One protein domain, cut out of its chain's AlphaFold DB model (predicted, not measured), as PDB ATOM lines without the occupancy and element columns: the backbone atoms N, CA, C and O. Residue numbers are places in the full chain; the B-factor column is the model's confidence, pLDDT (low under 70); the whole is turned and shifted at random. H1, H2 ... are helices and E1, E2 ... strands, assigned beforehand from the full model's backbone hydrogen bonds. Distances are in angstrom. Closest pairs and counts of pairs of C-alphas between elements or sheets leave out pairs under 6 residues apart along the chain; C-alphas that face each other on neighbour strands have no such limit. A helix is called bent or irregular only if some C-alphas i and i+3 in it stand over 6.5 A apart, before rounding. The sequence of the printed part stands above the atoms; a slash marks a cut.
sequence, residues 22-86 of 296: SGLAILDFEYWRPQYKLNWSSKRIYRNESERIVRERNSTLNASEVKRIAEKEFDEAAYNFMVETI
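This is residues 22 to 86 of the 296 residues of the protein "Hyaluronidase" of Toxocara canis (UniProt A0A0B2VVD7). A long helix, H2, is crossed steeply near its first half by a shorter one, H1, and a long unnamed stretch, residues 28 to 40, leads from H1 back to a short strand, E1, near H2's last residue. The printed part has 65 residues with one named strand and two named helices, in the order E1, H1, H2 along the chain; the class is mostly helix, and the whole is loose, with a radius of gyration of the C-alphas of 14.1 A, in a rod of 53 by 24 by 15 A.

H2, residues 63 to 86, touches H1, residues 41 to 57, with residues 66 to 74 alone; the closest C-alphas, of Ser 50 and Ala 70, are 5.2 A apart. They run opposite ways at a steep tilt of 68 degrees, only just short of about perpendicular. E1, residues 24 to 27, pairs with no named strand and is apart from H1; its closest C-alpha to H2, Leu 27, is 8.0 A from that of Ile 86. Each O i to N i+4 pair is within hydrogen-bond range in H2, and 10 of 13 in H1.

H2 is 34.4 A long and ends at C-alpha 86 (22.659, 39.811, 32.114). H1, 25.8 A, is only just irregular: C-alphas 42 and 45 are 6.9 A apart. E1, 10.2 A, begins at C-alpha 24 (13.483, 46.911, 25.729).

The C-alphas farthest apart, of Ser 22 and Thr 60, are 52.9 A apart. The link from E1 to H1 is long, that from H1 to H2 tight. The printed part has no cut, and no printed residue is under 70 in pLDDT.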
ATOM      1  N   SER A  22      11.930  40.865  21.518       97.56
ATOM      2  CA  SER A  22      12.888  41.796  20.908       97.56
ATOM      3  C   SER A  22      12.710  43.254  21.352       97.56
ATOM      4  O   SER A  22      13.120  44.187  20.657       97.56
ATOM      5  N   GLY A  23      12.026  43.460  22.481       97.94
ATOM      6  CA  GLY A  23      11.773  44.780  23.054       97.94
ATOM      7  C   GLY A  23      12.889  45.261  23.986       97.94
ATOM      8  O   GLY A  23      13.951  44.646  24.100       97.94
ATOM      9  N   LEU A  24      12.621  46.372  24.674       98.38
ATOM     10  CA  LEU A  24      13.483  46.911  25.729       98.38
ATOM     11  C   LEU A  24      13.390  46.037  26.984       98.38
ATOM     12  O   LEU A  24      12.289  45.775  27.467       98.38
ATOM     13  N   ALA A  25      14.529  45.596  27.514       98.19
ATOM     14  CA  ALA A  25      14.607  44.800  28.733       98.19
ATOM     15  C   ALA A  25      15.614  45.418  29.707       98.19
ATOM     16  O   ALA A  25      16.815  45.472  29.449       98.19
ATOM     17  N   ILE A  26      15.109  45.905  30.836       98.50
ATOM     18  CA  ILE A  26      15.874  46.742  31.758       98.50
ATOM     19  C   ILE A  26      16.023  46.023  33.096       98.50
ATOM     20  O   ILE A  26      15.034  45.638  33.719       98.50
ATOM     21  N   LEU A  27      17.268  45.855  33.541       98.50
ATOM     22  CA  LEU A  27      17.611  45.368  34.873       98.50
ATOM     23  C   LEU A  27      17.742  46.565  35.822       98.50
ATOM     24  O   LEU A  27      18.707  47.329  35.751       98.50
ATOM     25  N   ASP A  28      16.763  46.727  36.707       97.88
ATOM     26  CA  ASP A  28      16.687  47.850  37.646       97.88
ATOM     27  C   ASP A  28      17.381  47.526  38.983       97.88
ATOM     28  O   ASP A  28      16.765  47.113  39.968       97.88
ATOM     29  N   PHE A  29      18.717  47.588  38.983       94.12
ATOM     30  CA  PHE A  29      19.559  47.209  40.123       94.12
ATOM     31  C   PHE A  29      20.059  48.447  40.868       94.12
ATOM     32  O   PHE A  29      21.162  48.934  40.638       94.12
ATOM     33  N   GLU A  30      19.251  48.940  41.809       95.38
ATOM     34  CA  GLU A  30      19.555  50.194  42.508       95.38
ATOM     35  C   GLU A  30      20.026  50.031  43.949       95.38
ATOM     36  O   GLU A  30      20.386  51.026  44.570       95.38
ATOM     37  N   TYR A  31      20.013  48.834  44.541       95.62
ATOM     38  CA  TYR A  31      20.334  48.669  45.966       95.62
ATOM     39  C   TYR A  31      21.774  49.097  46.287       95.62
ATOM     40  O   TYR A  31      21.986  49.956  47.149       95.62
ATOM     41  N   TRP A  32      22.735  48.602  45.515       96.94
ATOM     42  CA  TRP A  32      24.155  48.942  45.573       96.94
ATOM     43  C   TRP A  32      24.660  49.337  44.182       96.94
ATOM     44  O   TRP A  32      24.034  49.029  43.176       96.94
ATOM     45  N   ARG A  33      25.791  50.043  44.129       96.50
ATOM     46  CA  ARG A  33      26.515  50.356  42.887       96.50
ATOM     47  C   ARG A  33      27.652  49.354  42.692       96.50
ATOM     48  O   ARG A  33      28.199  48.913  43.704       96.50
ATOM     49  N   PRO A  34      28.033  49.017  41.448       96.06
ATOM     50  CA  PRO A  34      28.996  47.951  41.168       96.06
ATOM     51  C   PRO A  34      30.393  48.189  41.757       96.06
ATOM     52  O   PRO A  34      31.125  47.231  41.951       96.06
ATOM     53  N   GLN A  35      30.743  49.436  42.087       97.31
ATOM     54  CA  GLN A  35      32.019  49.790  42.708       97.31
ATOM     55  C   GLN A  35      31.828  50.232  44.162       97.31
ATOM     56  O   GLN A  35      31.048  51.141  44.465       97.31
ATOM     57  N   TYR A  36      32.592  49.644  45.079       98.12
ATOM     58  CA  TYR A  36      32.580  49.878  46.522       98.12
ATOM     59  C   TYR A  36      32.635  51.377  46.854       98.12
ATOM     60  O   TYR A  36      31.864  51.866  47.687       98.12
ATOM     61  N   LYS A  37      33.486  52.144  46.161       96.00
ATOM     62  CA  LYS A  37      33.666  53.590  46.397       96.00
ATOM     63  C   LYS A  37      32.400  54.407  46.140       96.00
ATOM     64  O   LYS A  37      32.141  55.362  46.874       96.00
ATOM     65  N   LEU A  38      31.578  53.988  45.180       96.12
ATOM     66  CA  LEU A  38      30.329  54.655  44.821       96.12
ATOM     67  C   LEU A  38      29.192  54.386  45.821       96.12
ATOM     68  O   LEU A  38      28.158  55.053  45.778       96.12
ATOM     69  N   ASN A  39      29.353  53.452  46.760       97.75
ATOM     70  CA  ASN A  39      28.339  53.114  47.765       97.75
ATOM     71  C   ASN A  39      28.385  54.057  48.983       97.75
ATOM     72  O   ASN A  39      28.610  53.649  50.120       97.75
ATOM     73  N   TRP A  40      28.201  55.354  48.752       94.94
ATOM     74  CA  TRP A  40      28.142  56.393  49.789       94.94
ATOM     75  C   TRP A  40      26.722  56.605  50.355       94.94
ATOM     76  O   TRP A  40      25.788  55.886  50.004       94.94
ATOM     77  N   SER A  41      26.530  57.630  51.201       95.31
ATOM     78  CA  SER A  41      25.232  58.016  51.804       95.31
ATOM     79  C   SER A  41      24.466  56.808  52.376       95.31
ATOM     80  O   SER A  41      25.059  56.018  53.109       95.31
ATOM     81  N   SER A  42      23.188  56.624  52.032       95.00
ATOM     82  CA  SER A  42      22.363  55.483  52.452       95.00
ATOM     83  C   SER A  42      22.917  54.116  52.024       95.00
ATOM     84  O   SER A  42      22.615  53.113  52.663       95.00
ATOM     85  N   LYS A  43      23.783  54.059  51.004       97.50
ATOM     86  CA  LYS A  43      24.458  52.832  50.544       97.50
ATOM     87  C   LYS A  43      25.749  52.526  51.308       97.50
ATOM     88  O   LYS A  43      26.357  51.484  51.087       97.50
ATOM     89  N   ARG A  44      26.155  53.375  52.262       97.62
ATOM     90  CA  ARG A  44      27.348  53.147  53.098       97.62
ATOM     91  C   ARG A  44      27.287  51.828  53.868       97.62
ATOM     92  O   ARG A  44      28.332  51.269  54.178       97.62
ATOM     93  N   ILE A  45      26.088  51.308  54.124       98.00
ATOM     94  CA  ILE A  45      25.904  50.000  54.755       98.00
ATOM     95  C   ILE A  45      26.656  48.881  54.015       98.00
ATOM     96  O   ILE A  45      27.324  48.091  54.666       98.00
ATOM     97  N   TYR A  46      26.672  48.870  52.675       98.50
ATOM     98  CA  TYR A  46      27.387  47.845  51.901       98.50
ATOM     99  C   TYR A  46      28.897  47.898  52.137       98.50
ATOM    100  O   TYR A  46      29.553  46.864  52.247       98.50
ATOM    101  N   ARG A  47      29.446  49.105  52.294       98.44
ATOM    102  CA  ARG A  47      30.861  49.305  52.619       98.44
ATOM    103  C   ARG A  47      31.179  48.842  54.037       98.44
ATOM    104  O   ARG A  47      32.146  48.115  54.241       98.44
ATOM    105  N   ASN A  48      30.343  49.241  54.996       98.25
ATOM    106  CA  ASN A  48      30.510  48.892  56.404       98.25
ATOM    107  C   ASN A  48      30.442  47.376  56.616       98.25
ATOM    108  O   ASN A  48      31.298  46.824  57.303       98.25
ATOM    109  N   GLU A  49      29.470  46.704  55.994       98.38
ATOM    110  CA  GLU A  49      29.315  45.253  56.084       98.38
ATOM    111  C   GLU A  49      30.467  44.510  55.405       98.38
ATOM    112  O   GLU A  49      31.001  43.567  55.984       98.38
ATOM    113  N   SER A  50      30.923  44.973  54.235       98.62
ATOM    114  CA  SER A  50      32.089  44.382  53.561       98.62
ATOM    115  C   SER A  50      33.334  44.440  54.454       98.62
ATOM    116  O   SER A  50      34.024  43.440  54.639       98.62
ATOM    117  N   GLU A  51      33.592  45.586  55.091       98.56
ATOM    118  CA  GLU A  51      34.708  45.723  56.030       98.56
ATOM    119  C   GLU A  51      34.511  44.923  57.327       98.56
ATOM    120  O   GLU A  51      35.478  44.369  57.849       98.56
ATOM    121  N   ARG A  52      33.284  44.851  57.866       98.38
ATOM    122  CA  ARG A  52      32.970  44.040  59.056       98.38
ATOM    123  C   ARG A  52      33.306  42.574  58.805       98.38
ATOM    124  O   ARG A  52      34.017  41.979  59.607       98.38
ATOM    125  N   ILE A  53      32.865  42.030  57.673       98.25
ATOM    126  CA  ILE A  53      33.113  40.634  57.307       98.25
ATOM    127  C   ILE A  53      34.622  40.361  57.187       98.25
ATOM    128  O   ILE A  53      35.095  39.332  57.662       98.25
ATOM    129  N   VAL A  54      35.403  41.276  56.600       98.50
ATOM    130  CA  VAL A  54      36.868  41.118  56.519       98.50
ATOM    131  C   VAL A  54      37.514  41.130  57.911       98.50
ATOM    132  O   VAL A  54      38.366  40.284  58.186       98.50
ATOM    133  N   ARG A  55      37.087  42.027  58.814       97.81
ATOM    134  CA  ARG A  55      37.581  42.071  60.208       97.81
ATOM    135  C   ARG A  55      37.257  40.798  60.985       97.81
ATOM    136  O   ARG A  55      38.083  40.342  61.765       97.81
ATOM    137  N   GLU A  56      36.074  40.227  60.774       97.25
ATOM    138  CA  GLU A  56      35.660  38.979  61.428       97.25
ATOM    139  C   GLU A  56      36.481  37.780  60.962       97.25
ATOM    140  O   GLU A  56      36.795  36.903  61.762       97.25
ATOM    141  N   ARG A  57      36.873  37.755  59.682       97.38
ATOM    142  CA  ARG A  57      37.761  36.714  59.151       97.38
ATOM    143  C   ARG A  57      39.197  36.862  59.651       97.38
ATOM    144  O   ARG A  57      39.879  35.854  59.810       97.38
ATOM    145  N   ASN A  58      39.671  38.090  59.865       95.00
ATOM    146  CA  ASN A  58      41.007  38.333  60.395       95.00
ATOM    147  C   ASN A  58      41.094  39.649  61.189       95.00
ATOM    148  O   ASN A  58      41.210  40.737  60.621       95.00
ATOM    149  N   SER A  59      41.126  39.528  62.519       93.62
ATOM    150  CA  SER A  59      41.184  40.664  63.442       93.62
ATOM    151  C   SER A  59      42.570  41.308  63.566       93.62
ATOM    152  O   SER A  59      42.695  42.320  64.250       93.62
ATOM    153  N   THR A  60      43.618  40.741  62.952       96.88
ATOM    154  CA  THR A  60      44.978  41.309  63.009       96.88
ATOM    155  C   THR A  60      45.232  42.358  61.929       96.88
ATOM    156  O   THR A  60      46.237  43.061  61.998       96.88
ATOM    157  N   LEU A  61      44.361  42.449  60.918       97.19
ATOM    158  CA  LEU A  61      44.487  43.409  59.824       97.19
ATOM    159  C   LEU A  61      44.258  44.836  60.323       97.19
ATOM    160  O   LEU A  61      43.322  45.107  61.080       97.19
ATOM    161  N   ASN A  62      45.063  45.778  59.837       97.38
ATOM    162  CA  ASN A  62      44.812  47.191  60.094       97.38
ATOM    163  C   ASN A  62      43.669  47.733  59.211       97.38
ATOM    164  O   ASN A  62      43.236  47.110  58.240       97.38
ATOM    165  N   ALA A  63      43.174  48.931  59.531       97.19
ATOM    166  CA  ALA A  63      42.019  49.518  58.848       97.19
ATOM    167  C   ALA A  63      42.216  49.695  57.328       97.19
ATOM    168  O   ALA A  63      41.273  49.492  56.560       97.19
ATOM    169  N   SER A  64      43.426  50.045  56.884       97.81
ATOM    170  CA  SER A  64      43.739  50.222  55.463       97.81
ATOM    171  C   SER A  64      43.739  48.889  54.716       97.81
ATOM    172  O   SER A  64      43.225  48.807  53.600       97.81
ATOM    173  N   GLU A  65      44.261  47.830  55.338       98.19
ATOM    174  CA  GLU A  65      44.233  46.474  54.783       98.19
ATOM    175  C   GLU A  65      42.806  45.939  54.685       98.19
ATOM    176  O   GLU A  65      42.418  45.445  53.625       98.19
ATOM    177  N   VAL A  66      42.013  46.104  55.751       98.56
ATOM    178  CA  VAL A  66      40.590  45.732  55.778       98.56
ATOM    179  C   VAL A  66      39.847  46.395  54.626       98.56
ATOM    180  O   VAL A  66      39.172  45.714  53.859       98.56
ATOM    181  N   LYS A  67      40.000  47.715  54.470       98.31
ATOM    182  CA  LYS A  67      39.333  48.468  53.405       98.31
ATOM    183  C   LYS A  67      39.759  47.990  52.018       98.31
ATOM    184  O   LYS A  67      38.903  47.793  51.167       98.31
ATOM    185  N   ARG A  68      41.061  47.779  51.788       98.44
ATOM    186  CA  ARG A  68      41.587  47.316  50.492       98.44
ATOM    187  C   ARG A  68      41.036  45.940  50.111       98.44
ATOM    188  O   ARG A  68      40.710  45.719  48.949       98.44
ATOM    189  N   ILE A  69      40.957  45.017  51.069       98.50
ATOM    190  CA  ILE A  69      40.408  43.674  50.840       98.50
ATOM    191  C   ILE A  69      38.897  43.757  50.607       98.50
ATOM    192  O   ILE A  69      38.411  43.183  49.641       98.50
ATOM    193  N   ALA A  70      38.173  44.518  51.434       98.62
ATOM    194  CA  ALA A  70      36.730  44.698  51.302       98.62
ATOM    195  C   ALA A  70      36.336  45.332  49.960       98.62
ATOM    196  O   ALA A  70      35.380  44.883  49.342       98.62
ATOM    197  N   GLU A  71      37.080  46.344  49.501       98.56
ATOM    198  CA  GLU A  71      36.887  46.976  48.189       98.56
ATOM    199  C   GLU A  71      37.056  45.953  47.061       98.56
ATOM    200  O   GLU A  71      36.152  45.789  46.248       98.56
ATOM    201  N   LYS A  72      38.160  45.193  47.068       98.38
ATOM    202  CA  LYS A  72      38.418  44.164  46.056       98.38
ATOM    203  C   LYS A  72      37.331  43.080  46.036       98.38
ATOM    204  O   LYS A  72      36.803  42.773  44.975       98.38
ATOM    205  N   GLU A  73      37.008  42.501  47.194       98.50
ATOM    206  CA  GLU A  73      36.018  41.418  47.287       98.50
ATOM    207  C   GLU A  73      34.612  41.887  46.895       98.50
ATOM    208  O   GLU A  73      33.873  41.141  46.251       98.50
ATOM    209  N   PHE A  74      34.238  43.113  47.276       98.62
ATOM    210  CA  PHE A  74      32.949  43.689  46.911       98.62
ATOM    211  C   PHE A  74      32.849  43.905  45.401       98.62
ATOM    212  O   PHE A  74      31.880  43.443  44.804       98.62
ATOM    213  N   ASP A  75      33.839  44.561  44.788       98.25
ATOM    214  CA  ASP A  75      33.827  44.873  43.355       98.25
ATOM    215  C   ASP A  75      33.793  43.582  42.522       98.25
ATOM    216  O   ASP A  75      32.943  43.428  41.645       98.25
ATOM    217  N   GLU A  76      34.637  42.594  42.853       98.12
ATOM    218  CA  GLU A  76      34.647  41.286  42.180       98.12
ATOM    219  C   GLU A  76      33.286  40.576  42.283       98.12
ATOM    220  O   GLU A  76      32.769  40.058  41.286       98.12
ATOM    221  N   ALA A  77      32.670  40.572  43.469       98.25
ATOM    222  CA  ALA A  77      31.370  39.944  43.679       98.25
ATOM    223  C   ALA A  77      30.234  40.689  42.962       98.25
ATOM    224  O   ALA A  77      29.376  40.045  42.353       98.25
ATOM    225  N   ALA A  78      30.227  42.022  43.014       98.06
ATOM    226  CA  ALA A  78      29.225  42.870  42.378       98.06
ATOM    227  C   ALA A  78      29.279  42.745  40.850       98.06
ATOM    228  O   ALA A  78      28.245  42.549  40.207       98.06
ATOM    229  N   TYR A  79      30.485  42.766  40.274       97.81
ATOM    230  CA  TYR A  79      30.694  42.608  38.838       97.81
ATOM    231  C   TYR A  79      30.216  41.240  38.363       97.81
ATOM    232  O   TYR A  79      29.426  41.158  37.424       97.81
ATOM    233  N   ASN A  80      30.630  40.172  39.050       98.25
ATOM    234  CA  ASN A  80      30.196  38.816  38.732       98.25
ATOM    235  C   ASN A  80      28.666  38.675  38.824       98.25
ATOM    236  O   ASN A  80      28.043  38.056  37.969       98.25
ATOM    237  N   PHE A  81      28.037  39.287  39.830       98.69
ATOM    238  CA  PHE A  81      26.581  39.259  39.989       98.69
ATOM    239  C   PHE A  81      25.848  39.923  38.826       98.69
ATOM    240  O   PHE A  81      24.901  39.346  38.293       98.69
ATOM    241  N   MET A  82      26.287  41.107  38.404       98.56
ATOM    242  CA  MET A  82      25.670  41.815  37.281       98.56
ATOM    243  C   MET A  82      25.906  41.082  35.956       98.56
ATOM    244  O   MET A  82      24.942  40.818  35.239       98.56
ATOM    245  N   VAL A  83      27.152  40.687  35.670       98.62
ATOM    246  CA  VAL A  83      27.546  40.004  34.426       98.62
ATOM    247  C   VAL A  83      26.809  38.677  34.247       98.62
ATOM    248  O   VAL A  83      26.193  38.452  33.207       98.62
ATOM    249  N   GLU A  84      26.795  37.810  35.260       98.75
ATOM    250  CA  GLU A  84      26.135  36.504  35.136       98.75
ATOM    251  C   GLU A  84      24.610  36.640  35.013       98.75
ATOM    252  O   GLU A  84      23.969  35.862  34.305       98.75
ATOM    253  N   THR A  85      24.019  37.672  35.626       98.81
ATOM    254  CA  THR A  85      22.584  37.954  35.474       98.81
ATOM    255  C   THR A  85      22.238  38.368  34.047       98.81
ATOM    256  O   THR A  85      21.304  37.817  33.465       98.81
ATOM    257  N   ILE A  86      22.967  39.327  33.466       98.62
ATOM    258  CA  ILE A  86      22.659  39.811  32.114       98.62
ATOM    259  C   ILE A  86      22.986  38.760  31.045       98.62
ATOM    260  O   ILE A  86      22.247  38.640  30.068       98.62
TER     261      ILE A  86